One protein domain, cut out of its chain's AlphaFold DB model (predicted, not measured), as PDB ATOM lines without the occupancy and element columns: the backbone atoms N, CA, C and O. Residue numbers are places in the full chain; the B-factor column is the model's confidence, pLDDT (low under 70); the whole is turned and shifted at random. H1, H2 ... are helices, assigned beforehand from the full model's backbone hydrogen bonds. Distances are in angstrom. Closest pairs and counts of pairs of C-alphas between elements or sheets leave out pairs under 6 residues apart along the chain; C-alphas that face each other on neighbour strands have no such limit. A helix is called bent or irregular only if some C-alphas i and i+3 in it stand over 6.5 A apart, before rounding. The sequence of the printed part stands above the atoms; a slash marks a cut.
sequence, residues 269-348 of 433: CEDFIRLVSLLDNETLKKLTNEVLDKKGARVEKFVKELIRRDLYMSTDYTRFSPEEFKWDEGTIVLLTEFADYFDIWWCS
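What this domain is: This is residues 269 to 348 of the 433 residues of an uncharacterized protein of Thermoplasmata archaeon (UniProt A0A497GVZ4). One long helix, H2, runs along the length of the domain; the short H1 folds back beside its first part as a helical hairpin, and at the other end a long link, residues 309 to 326, leads to the two short helices H3 and H4. H4 lies close to H2 and H3 lies farther out, while residues 278 to 283, round the turn of the hairpin, stick out at the opposite end. The printed part has 80 residues with four named helices in the order H1, H2, H3, H4 and no named strand; the class is all helix. The whole is loose, with a radius of gyration of the C-alphas of 14.6 A, and elongated, with spans of 45 by 24 by 20 A.

Where its parts are: H1 covers residues 270 to 278, 13.3 A from first to last C-alpha, and begins with C-alpha 270 at (147.308, 135.654, 237.365). H2, residues 282 to 308, is 38.6 A long and runs from C-alpha 282 at (158.317, 138.151, 252.616) to C-alpha 308 at (149.567, 112.728, 224.858). H3, residues 327 to 337, is 14.4 A long and irregular: C-alphas 329 and 332 are 7.4 A apart. H4, residues 339 to 345, is 9.4 A long and also irregular, with C-alphas 340 and 343 8.0 A apart; it ends with C-alpha 345 at (141.065, 125.264, 231.385).

How they stand to each other: H1 and H2 form a helical hairpin and run opposite ways at a shallow tilt of 30 degrees. H2 touches H1 with residues 284 to 288 alone; the closest C-alphas are those of Ser 277 and Lys 285, 6.7 A apart. H2 and H4 are close but not clearly touching, with the C-alphas of Val 299 and Ile 344 closest at 7.0 A. Their tilt is steep at 69.9 degrees, only just short of about perpendicular, and they run opposite ways. H3 and H4 are close but not clearly touching, the closest C-alphas being those of Leu 334 and Phe 342 at 7.9 A; they run opposite ways at a steep tilt of 47 degrees. H3 is apart from H2, and H1 is apart from both H3 and H4. In H2 every O i to N i+4 pair is within hydrogen-bond range; in H1 it is 4 of 5, in H3 5 of 7 and in H4 1 of 3, where 3 of 4 O i to N i+3 pairs are within range.

The domain as a whole: The two C-alphas farthest apart are those of Asp 280 and Glu 329, at 45.3 A. The printed part has no cut. The links H1 to H2 and H3 to H4 are tight, and the link H2 to H3, with 18 residues, is long. The mean pLDDT of the printed part is 83.0; it is under 70 at residues 269 to 280, 283 to 285, 287 to 289 and 291 to 292.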
ATOM      1  N   CYS A 269     143.740 134.268 240.552       59.03
ATOM      2  CA  CYS A 269     144.001 134.610 239.146       59.03
ATOM      3  C   CYS A 269     145.437 135.154 238.949       59.03
ATOM      4  O   CYS A 269     146.074 135.608 239.901       59.03
ATOM      5  N   GLU A 270     145.962 135.134 237.712       56.31
ATOM      6  CA  GLU A 270     147.308 135.654 237.365       56.31
ATOM      7  C   GLU A 270     147.555 137.101 237.853       56.31
ATOM      8  O   GLU A 270     148.688 137.463 238.184       56.31
ATOM      9  N   ASP A 271     146.500 137.914 237.953       57.53
ATOM     10  CA  ASP A 271     146.568 139.310 238.400       57.53
ATOM     11  C   ASP A 271     146.941 139.459 239.884       57.53
ATOM     12  O   ASP A 271     147.682 140.378 240.240       57.53
ATOM     13  N   PHE A 272     146.526 138.521 240.742       64.94
ATOM     14  CA  PHE A 272     146.886 138.526 242.164       64.94
ATOM     15  C   PHE A 272     148.385 138.284 242.352       64.94
ATOM     16  O   PHE A 272     149.050 138.999 243.097       64.94
ATOM     17  N   ILE A 273     148.947 137.315 241.624       61.62
ATOM     18  CA  ILE A 273     150.383 137.005 241.656       61.62
ATOM     19  C   ILE A 273     151.203 138.227 241.226       61.62
ATOM     20  O   ILE A 273     152.213 138.553 241.853       61.62
ATOM     21  N   ARG A 274     150.754 138.936 240.182       64.62
ATOM     22  CA  ARG A 274     151.382 140.189 239.751       64.62
ATOM     23  C   ARG A 274     151.334 141.256 240.839       64.62
ATOM     24  O   ARG A 274     152.367 141.860 241.107       64.62
ATOM     25  N   LEU A 275     150.187 141.473 241.476       63.44
ATOM     26  CA  LEU A 275     150.042 142.492 242.519       63.44
ATOM     27  C   LEU A 275     150.837 142.157 243.785       63.44
ATOM     28  O   LEU A 275     151.554 143.012 244.299       63.44
ATOM     29  N   VAL A 276     150.830 140.902 244.224       65.12
ATOM     30  CA  VAL A 276     151.621 140.470 245.384       65.12
ATOM     31  C   VAL A 276     153.123 140.510 245.120       65.12
ATOM     32  O   VAL A 276     153.889 140.832 246.024       65.12
ATOM     33  N   SER A 277     153.567 140.291 243.879       64.81
ATOM     34  CA  SER A 277     154.980 140.477 243.517       64.81
ATOM     35  C   SER A 277     155.481 141.919 243.701       64.81
ATOM     36  O   SER A 277     156.687 142.132 243.831       64.81
ATOM     37  N   LEU A 278     154.565 142.897 243.745       64.69
ATOM     38  CA  LEU A 278     154.865 144.311 243.983       64.69
ATOM     39  C   LEU A 278     154.862 144.679 245.474       64.69
ATOM     40  O   LEU A 278     155.430 145.708 245.836       64.69
ATOM     41  N   LEU A 279     154.258 143.856 246.335       65.75
ATOM     42  CA  LEU A 279     154.230 144.079 247.777       65.75
ATOM     43  C   LEU A 279     155.515 143.541 248.416       65.75
ATOM     44  O   LEU A 279     155.903 142.387 248.216       65.75
ATOM     45  N   ASP A 280     156.192 144.365 249.219       69.62
ATOM     46  CA  ASP A 280     157.414 143.959 249.921       69.62
ATOM     47  C   ASP A 280     157.108 143.200 251.221       69.62
ATOM     48  O   ASP A 280     157.487 143.603 252.315       69.62
ATOM     49  N   ASN A 281     156.372 142.094 251.100       76.81
ATOM     50  CA  ASN A 281     156.022 141.229 252.220       76.81
ATOM     51  C   ASN A 281     156.598 139.822 251.983       76.81
ATOM     52  O   ASN A 281     156.151 139.090 251.098       76.81
ATOM     53  N   GLU A 282     157.626 139.446 252.754       74.12
ATOM     54  CA  GLU A 282     158.317 138.151 252.616       74.12
ATOM     55  C   GLU A 282     157.384 136.946 252.790       74.12
ATOM     56  O   GLU A 282     157.534 135.947 252.082       74.12
ATOM     57  N   THR A 283     156.409 137.037 253.696       64.19
ATOM     58  CA  THR A 283     155.459 135.950 253.970       64.19
ATOM     59  C   THR A 283     154.580 135.690 252.752       64.19
ATOM     60  O   THR A 283     154.450 134.549 252.311       64.19
ATOM     61  N   LEU A 284     154.060 136.759 252.145       65.25
ATOM     62  CA  LEU A 284     153.276 136.698 250.912       65.25
ATOM     63  C   LEU A 284     154.103 136.194 249.725       65.25
ATOM     64  O   LEU A 284     153.633 135.335 248.982       65.25
ATOM     65  N   LYS A 285     155.352 136.658 249.568       68.75
ATOM     66  CA  LYS A 285     156.266 136.164 248.520       68.75
ATOM     67  C   LYS A 285     156.511 134.659 248.651       68.75
ATOM     68  O   LYS A 285     156.474 133.943 247.652       68.75
ATOM     69  N   LYS A 286     156.728 134.165 249.873       73.75
ATOM     70  CA  LYS A 286     156.927 132.734 250.131       73.75
ATOM     71  C   LYS A 286     155.673 131.920 249.804       73.75
ATOM     72  O   LYS A 286     155.778 130.940 249.071       73.75
ATOM     73  N   LEU A 287     154.505 132.353 250.283       63.38
ATOM     74  CA  LEU A 287     153.231 131.678 250.019       63.38
ATOM     75  C   LEU A 287     152.911 131.662 248.514       63.38
ATOM     76  O   LEU A 287     152.549 130.628 247.963       63.38
ATOM     77  N   THR A 288     153.148 132.785 247.828       65.62
ATOM     78  CA  THR A 288     152.966 132.920 246.375       65.62
ATOM     79  C   THR A 288     153.853 131.941 245.614       65.62
ATOM     80  O   THR A 288     153.365 131.258 244.721       65.62
ATOM     81  N   ASN A 289     155.131 131.816 245.981       69.12
ATOM     82  CA  ASN A 289     156.047 130.885 245.319       69.12
ATOM     83  C   ASN A 289     155.646 129.418 245.538       69.12
ATOM     84  O   ASN A 289     155.629 128.645 244.585       69.12
ATOM     85  N   GLU A 290     155.253 129.033 246.755       70.38
ATOM     86  CA  GLU A 290     154.812 127.657 247.030       70.38
ATOM     87  C   GLU A 290     153.517 127.297 246.279       70.38
ATOM     88  O   GLU A 290     153.356 126.168 245.803       70.38
ATOM     89  N   VAL A 291     152.596 128.255 246.140       65.19
ATOM     90  CA  VAL A 291     151.361 128.092 245.361       65.19
ATOM     91  C   VAL A 291     151.658 128.045 243.861       65.19
ATOM     92  O   VAL A 291     151.121 127.180 243.165       65.19
ATOM     93  N   LEU A 292     152.547 128.912 243.364       68.31
ATOM     94  CA  LEU A 292     153.003 128.924 241.972       68.31
ATOM     95  C   LEU A 292     153.669 127.607 241.578       68.31
ATOM     96  O   LEU A 292     153.359 127.076 240.515       68.31
ATOM     97  N   ASP A 293     154.510 127.041 242.440       75.19
ATOM     98  CA  ASP A 293     155.173 125.762 242.185       75.19
ATOM     99  C   ASP A 293     154.157 124.611 242.115       75.19
ATOM    100  O   ASP A 293     154.189 123.787 241.193       75.19
ATOM    101  N   LYS A 294     153.194 124.568 243.048       77.00
ATOM    102  CA  LYS A 294     152.126 123.552 243.054       77.00
ATOM    103  C   LYS A 294     151.201 123.686 241.840       77.00
ATOM    104  O   LYS A 294     150.873 122.674 241.212       77.00
ATOM    105  N   LYS A 295     150.790 124.910 241.486       75.69
ATOM    106  CA  LYS A 295     149.923 125.183 240.327       75.69
ATOM    107  C   LYS A 295     150.666 124.922 239.021       75.69
ATOM    108  O   LYS A 295     150.116 124.252 238.154       75.69
ATOM    109  N   GLY A 296     151.924 125.343 238.914       80.56
ATOM    110  CA  GLY A 296     152.795 125.076 237.771       80.56
ATOM    111  C   GLY A 296     152.935 123.580 237.500       80.56
ATOM    112  O   GLY A 296     152.664 123.132 236.389       80.56
ATOM    113  N   ALA A 297     153.220 122.777 238.531       85.12
ATOM    114  CA  ALA A 297     153.285 121.320 238.396       85.12
ATOM    115  C   ALA A 297     151.936 120.696 237.980       85.12
ATOM    116  O   ALA A 297     151.896 119.735 237.204       85.12
ATOM    117  N   ARG A 298     150.814 121.238 238.476       86.50
ATOM    118  CA  ARG A 298     149.460 120.788 238.117       86.50
ATOM    119  C   ARG A 298     149.109 121.135 236.665       86.50
ATOM    120  O   ARG A 298     148.603 120.262 235.959       86.50
ATOM    121  N   VAL A 299     149.425 122.348 236.206       86.00
ATOM    122  CA  VAL A 299     149.262 122.789 234.808       86.00
ATOM    123  C   VAL A 299     150.139 121.950 233.882       86.00
ATOM    124  O   VAL A 299     149.642 121.419 232.893       86.00
ATOM    125  N   GLU A 300     151.402 121.730 234.241       87.44
ATOM    126  CA  GLU A 300     152.330 120.925 233.446       87.44
ATOM    127  C   GLU A 300     151.827 119.488 233.266       87.44
ATOM    128  O   GLU A 300     151.823 118.951 232.154       87.44
ATOM    129  N   LYS A 301     151.343 118.866 234.348       92.00
ATOM    130  CA  LYS A 301     150.739 117.529 234.301       92.00
ATOM    131  C   LYS A 301     149.507 117.491 233.394       92.00
ATOM    132  O   LYS A 301     149.354 116.542 232.624       92.00
ATOM    133  N   PHE A 302     148.647 118.503 233.479       91.69
ATOM    134  CA  PHE A 302     147.449 118.630 232.652       91.69
ATOM    135  C   PHE A 302     147.790 118.770 231.162       91.69
ATOM    136  O   PHE A 302     147.329 117.968 230.349       91.69
ATOM    137  N   VAL A 303     148.657 119.722 230.809       89.94
ATOM    138  CA  VAL A 303     149.045 119.993 229.417       89.94
ATOM    139  C   VAL A 303     149.742 118.783 228.789       89.94
ATOM    140  O   VAL A 303     149.413 118.397 227.666       89.94
ATOM    141  N   LYS A 304     150.636 118.108 229.527       90.81
ATOM    142  CA  LYS A 304     151.283 116.867 229.065       90.81
ATOM    143  C   LYS A 304     150.278 115.781 228.695       90.81
ATOM    144  O   LYS A 304     150.463 115.095 227.690       90.81
ATOM    145  N   GLU A 305     149.222 115.619 229.485       93.56
ATOM    146  CA  GLU A 305     148.208 114.602 229.218       93.56
ATOM    147  C   GLU A 305     147.317 114.974 228.020       93.56
ATOM    148  O   GLU A 305     146.966 114.092 227.234       93.56
ATOM    149  N   LEU A 306     147.014 116.262 227.812       92.12
ATOM    150  CA  LEU A 306     146.308 116.709 226.607       92.12
ATOM    151  C   LEU A 306     147.134 116.490 225.332       92.12
ATOM    152  O   LEU A 306     146.598 116.002 224.334       92.12
ATOM    153  N   ILE A 307     148.436 116.789 225.374       90.25
ATOM    154  CA  ILE A 307     149.369 116.542 224.261       90.25
ATOM    155  C   ILE A 307     149.459 115.042 223.967       90.25
ATOM    156  O   ILE A 307     149.378 114.628 222.812       90.25
ATOM    157  N   ARG A 308     149.543 114.197 225.006       93.06
ATOM    158  CA  ARG A 308     149.567 112.728 224.858       93.06
ATOM    159  C   ARG A 308     148.342 112.186 224.113       93.06
ATOM    160  O   ARG A 308     148.428 111.129 223.490       93.06
ATOM    161  N   ARG A 309     147.211 112.889 224.193       93.50
ATOM    162  CA  ARG A 309     145.935 112.528 223.561       93.50
ATOM    163  C   ARG A 309     145.690 113.224 222.222       93.50
ATOM    164  O   ARG A 309     144.613 113.046 221.666       93.50
ATOM    165  N   ASP A 310     146.657 113.994 221.721       94.62
ATOM    166  CA  ASP A 310     146.526 114.802 220.501       94.62
ATOM    167  C   ASP A 310     145.341 115.794 220.554       94.62
ATOM    168  O   ASP A 310     144.697 116.091 219.550       94.62
ATOM    169  N   LEU A 311     145.032 116.325 221.744       92.56
ATOM    170  CA  LEU A 311     143.970 117.328 221.943       92.56
ATOM    171  C   LEU A 311     144.505 118.764 222.015       92.56
ATOM    172  O   LEU A 311     143.727 119.719 221.979       92.56
ATOM    173  N   TYR A 312     145.823 118.916 222.132       93.06
ATOM    174  CA  TYR A 312     146.501 120.186 222.350       93.06
ATOM    175  C   TYR A 312     147.768 120.250 221.501       93.06
ATOM    176  O   TYR A 312     148.572 119.319 221.524       93.06
ATOM    177  N   MET A 313     147.915 121.325 220.727       85.75
ATOM    178  CA  MET A 313     148.951 121.432 219.688       85.75
ATOM    179  C   MET A 313     150.241 122.116 220.161       85.75
ATOM    180  O   MET A 313     151.224 122.134 219.420       85.75
ATOM    181  N   SER A 314     150.242 122.691 221.365       87.75
ATOM    182  CA  SER A 314     151.388 123.436 221.886       87.75
ATOM    183  C   SER A 314     152.570 122.544 222.238       87.75
ATOM    184  O   SER A 314     152.411 121.390 222.639       87.75
ATOM    185  N   THR A 315     153.763 123.127 222.182       85.31
ATOM    186  CA  THR A 315     154.975 122.565 222.792       85.31
ATOM    187  C   THR A 315     155.296 123.193 224.149       85.31
ATOM    188  O   THR A 315     156.220 122.724 224.818       85.31
ATOM    189  N   ASP A 316     154.555 124.227 224.567       85.56
ATOM    190  CA  ASP A 316     154.698 124.851 225.880       85.56
ATOM    191  C   ASP A 316     153.857 124.098 226.919       85.56
ATOM    192  O   ASP A 316     152.630 124.059 226.852       85.56
ATOM    193  N   TYR A 317     154.534 123.480 227.887       85.00
ATOM    194  CA  TYR A 317     153.892 122.737 228.974       85.00
ATOM    195  C   TYR A 317     153.535 123.620 230.170       85.00
ATOM    196  O   TYR A 317     152.864 123.156 231.087       85.00
ATOM    197  N   THR A 318     154.006 124.865 230.205       79.38
ATOM    198  CA  THR A 318     153.869 125.730 231.383       79.38
ATOM    199  C   THR A 318     152.532 126.458 231.433       79.38
ATOM    200  O   THR A 318     152.154 126.976 232.482       79.38
ATOM    201  N   ARG A 319     151.784 126.458 230.323       84.75
ATOM    202  CA  ARG A 319     150.517 127.173 230.192       84.75
ATOM    203  C   ARG A 319     149.521 126.416 229.317       84.75
ATOM    204  O   ARG A 319     149.881 125.850 228.289       84.75
ATOM    205  N   PHE A 320     148.249 126.466 229.709       87.50
ATOM    206  CA  PHE A 320     147.133 126.107 228.839       87.50
ATOM    207  C   PHE A 320     146.641 127.342 228.069       87.50
ATOM    208  O   PHE A 320     146.393 128.396 228.655       87.50
ATOM    209  N   SER A 321     146.509 127.197 226.758       90.69
ATOM    210  CA  SER A 321     146.119 128.217 225.794       90.69
ATOM    211  C   SER A 321     144.853 127.743 225.075       90.69
ATOM    212  O   SER A 321     144.918 126.803 224.275       90.69
ATOM    213  N   PRO A 322     143.678 128.327 225.358       89.44
ATOM    214  CA  PRO A 322     142.422 127.920 224.733       89.44
ATOM    215  C   PRO A 322     142.453 127.865 223.200       89.44
ATOM    216  O   PRO A 322     141.734 127.067 222.605       89.44
ATOM    217  N   GLU A 323     143.272 128.696 222.559       89.75
ATOM    218  CA  GLU A 323     143.417 128.795 221.106       89.75
ATOM    219  C   GLU A 323     144.138 127.585 220.493       89.75
ATOM    220  O   GLU A 323     143.951 127.276 219.316       89.75
ATOM    221  N   GLU A 324     144.948 126.883 221.284       91.56
ATOM    222  CA  GLU A 324     145.730 125.716 220.857       91.56
ATOM    223  C   GLU A 324     145.006 124.388 221.143       91.56
ATOM    224  O   GLU A 324     145.491 123.311 220.775       91.56
ATOM    225  N   PHE A 325     143.838 124.459 221.791       94.25
ATOM    226  CA  PHE A 325     143.013 123.317 222.161       94.25
ATOM    227  C   PHE A 325     141.954 122.988 221.099       94.25
ATOM    228  O   PHE A 325     141.206 123.849 220.631       94.25
ATOM    229  N   LYS A 326     141.825 121.701 220.752       94.69
ATOM    230  CA  LYS A 326     140.821 121.209 219.794       94.69
ATOM    231  C   LYS A 326     139.443 121.081 220.461       94.69
ATOM    232  O   LYS A 326     138.994 119.976 220.759       94.69
ATOM    233  N   TRP A 327     138.755 122.204 220.693       94.81
ATOM    234  CA  TRP A 327     137.480 122.250 221.434       94.81
ATOM    235  C   TRP A 327     136.433 121.236 220.953       94.81
ATOM    236  O   TRP A 327     135.848 120.531 221.773       94.81
ATOM    237  N   ASP A 328     136.223 121.102 219.645       89.12
ATOM    238  CA  ASP A 328     135.204 120.195 219.100       89.12
ATOM    239  C   ASP A 328     135.449 118.712 219.431       89.12
ATOM    240  O   ASP A 328     134.499 117.947 219.599       89.12
ATOM    241  N   GLU A 329     136.711 118.307 219.554       92.12
ATOM    242  CA  GLU A 329     137.108 116.918 219.808       92.12
ATOM    243  C   GLU A 329     137.345 116.667 221.303       92.12
ATOM    244  O   GLU A 329     137.029 115.601 221.831       92.12
ATOM    245  N   GLY A 330     137.879 117.670 222.001       95.00
ATOM    246  CA  GLY A 330     138.371 117.540 223.365       95.00
ATOM    247  C   GLY A 330     137.416 118.007 224.461       95.00
ATOM    248  O   GLY A 330     137.654 117.674 225.620       95.00
ATOM    249  N   THR A 331     136.331 118.736 224.156       96.56
ATOM    250  CA  THR A 331     135.454 119.303 225.207       96.56
ATOM    251  C   THR A 331     134.886 118.233 226.135       96.56
ATOM    252  O   THR A 331     134.890 118.406 227.350       96.56
ATOM    253  N   ILE A 332     134.431 117.098 225.595       96.75
ATOM    254  CA  ILE A 332     133.905 116.011 226.434       96.75
ATOM    255  C   ILE A 332     135.002 115.441 227.332       96.75
ATOM    256  O   ILE A 332     134.747 115.221 228.508       96.75
ATOM    257  N   VAL A 333     136.220 115.275 226.810       96.56
ATOM    258  CA  VAL A 333     137.365 114.787 227.587       96.56
ATOM    259  C   VAL A 333     137.694 115.751 228.732       96.56
ATOM    260  O   VAL A 333     137.895 115.293 229.855       96.56
ATOM    261  N   LEU A 334     137.677 117.070 228.492       96.38
ATOM    262  CA  LEU A 334     137.849 118.067 229.557       96.38
ATOM    263  C   LEU A 334     136.783 117.928 230.642       96.38
ATOM    264  O   LEU A 334     137.108 117.861 231.823       96.38
ATOM    265  N   LEU A 335     135.520 117.825 230.233       96.38
ATOM    266  CA  LEU A 335     134.388 117.745 231.151       96.38
ATOM    267  C   LEU A 335     134.361 116.449 231.968       96.38
ATOM    268  O   LEU A 335     133.929 116.475 233.115       96.38
ATOM    269  N   THR A 336     134.782 115.316 231.398       95.75
ATOM    270  CA  THR A 336     134.667 114.007 232.062       95.75
ATOM    271  C   THR A 336     135.934 113.557 232.768       95.75
ATOM    272  O   THR A 336     135.844 112.904 233.801       95.75
ATOM    273  N   GLU A 337     137.106 113.844 232.204       95.69
ATOM    274  CA  GLU A 337     138.386 113.316 232.694       95.69
ATOM    275  C   GLU A 337     139.271 114.389 233.325       95.69
ATOM    276  O   GLU A 337     140.131 114.068 234.143       95.69
ATOM    277  N   PHE A 338     139.043 115.661 232.987       95.38
ATOM    278  CA  PHE A 338     139.772 116.800 233.547       95.38
ATOM    279  C   PHE A 338     138.853 117.774 234.288       95.38
ATOM    280  O   PHE A 338     139.169 118.958 234.408       95.38
ATOM    281  N   ALA A 339     137.740 117.268 234.827       94.94
ATOM    282  CA  ALA A 339     136.851 118.010 235.717       94.94
ATOM    283  C   ALA A 339     137.624 118.624 236.895       94.94
ATOM    284  O   ALA A 339     137.439 119.789 237.232       94.94
ATOM    285  N   ASP A 340     138.575 117.868 237.445       91.25
ATOM    286  CA  ASP A 340     139.441 118.314 238.535       91.25
ATOM    287  C   ASP A 340     140.443 119.392 238.117       91.25
ATOM    288  O   ASP A 340     141.186 119.842 238.970       91.25
ATOM    289  N   TYR A 341     140.526 119.788 236.844       93.38
ATOM    290  CA  TYR A 341     141.386 120.875 236.349       93.38
ATOM    291  C   TYR A 341     140.555 122.045 235.803       93.38
ATOM    292  O   TYR A 341     141.072 122.852 235.034       93.38
ATOM    293  N   PHE A 342     139.267 122.121 236.159       94.19
ATOM    294  CA  PHE A 342     138.334 123.125 235.645       94.19
ATOM    295  C   PHE A 342     138.863 124.559 235.773       94.19
ATOM    296  O   PHE A 342     138.836 125.304 234.803       94.19
ATOM    297  N   ASP A 343     139.453 124.901 236.916       87.00
ATOM    298  CA  ASP A 343     140.078 126.199 237.207       87.00
ATOM    299  C   ASP A 343     141.257 126.561 236.286       87.00
ATOM    300  O   ASP A 343     141.646 127.722 236.209       87.00
ATOM    301  N   ILE A 344     141.845 125.580 235.595       88.62
ATOM    302  CA  ILE A 344     142.971 125.787 234.676       88.62
ATOM    303  C   ILE A 344     142.484 126.004 233.243       88.62
ATOM    304  O   ILE A 344     143.043 126.836 232.531       88.62
ATOM    305  N   TRP A 345     141.487 125.239 232.790       93.69
ATOM    306  CA  TRP A 345     141.065 125.264 231.385       93.69
ATOM    307  C   TRP A 345     139.777 126.042 231.122       93.69
ATOM    308  O   TRP A 345     139.490 126.362 229.965       93.69
ATOM    309  N   TRP A 346     138.979 126.328 232.150       94.81
ATOM    310  CA  TRP A 346     137.710 127.019 231.983       94.81
ATOM    311  C   TRP A 346     137.921 128.461 231.529       94.81
ATOM    312  O   TRP A 346     138.530 129.276 232.215       94.81
ATOM    313  N   CYS A 347     137.355 128.792 230.372       91.00
ATOM    314  CA  CYS A 347     137.264 130.159 229.887       91.00
ATOM    315  C   CYS A 347     135.922 130.346 229.180       91.00
ATOM    316  O   CYS A 347     135.643 129.742 228.141       91.00
ATOM    317  N   SER A 348     135.070 131.197 229.754       92.69
ATOM    318  CA  SER A 348     133.716 131.441 229.247       92.69
ATOM    319  C   SER A 348     133.712 132.009 227.822       92.69
ATOM    320  O   SER A 348     132.743 131.815 227.088       92.69
TER     321      SER A 348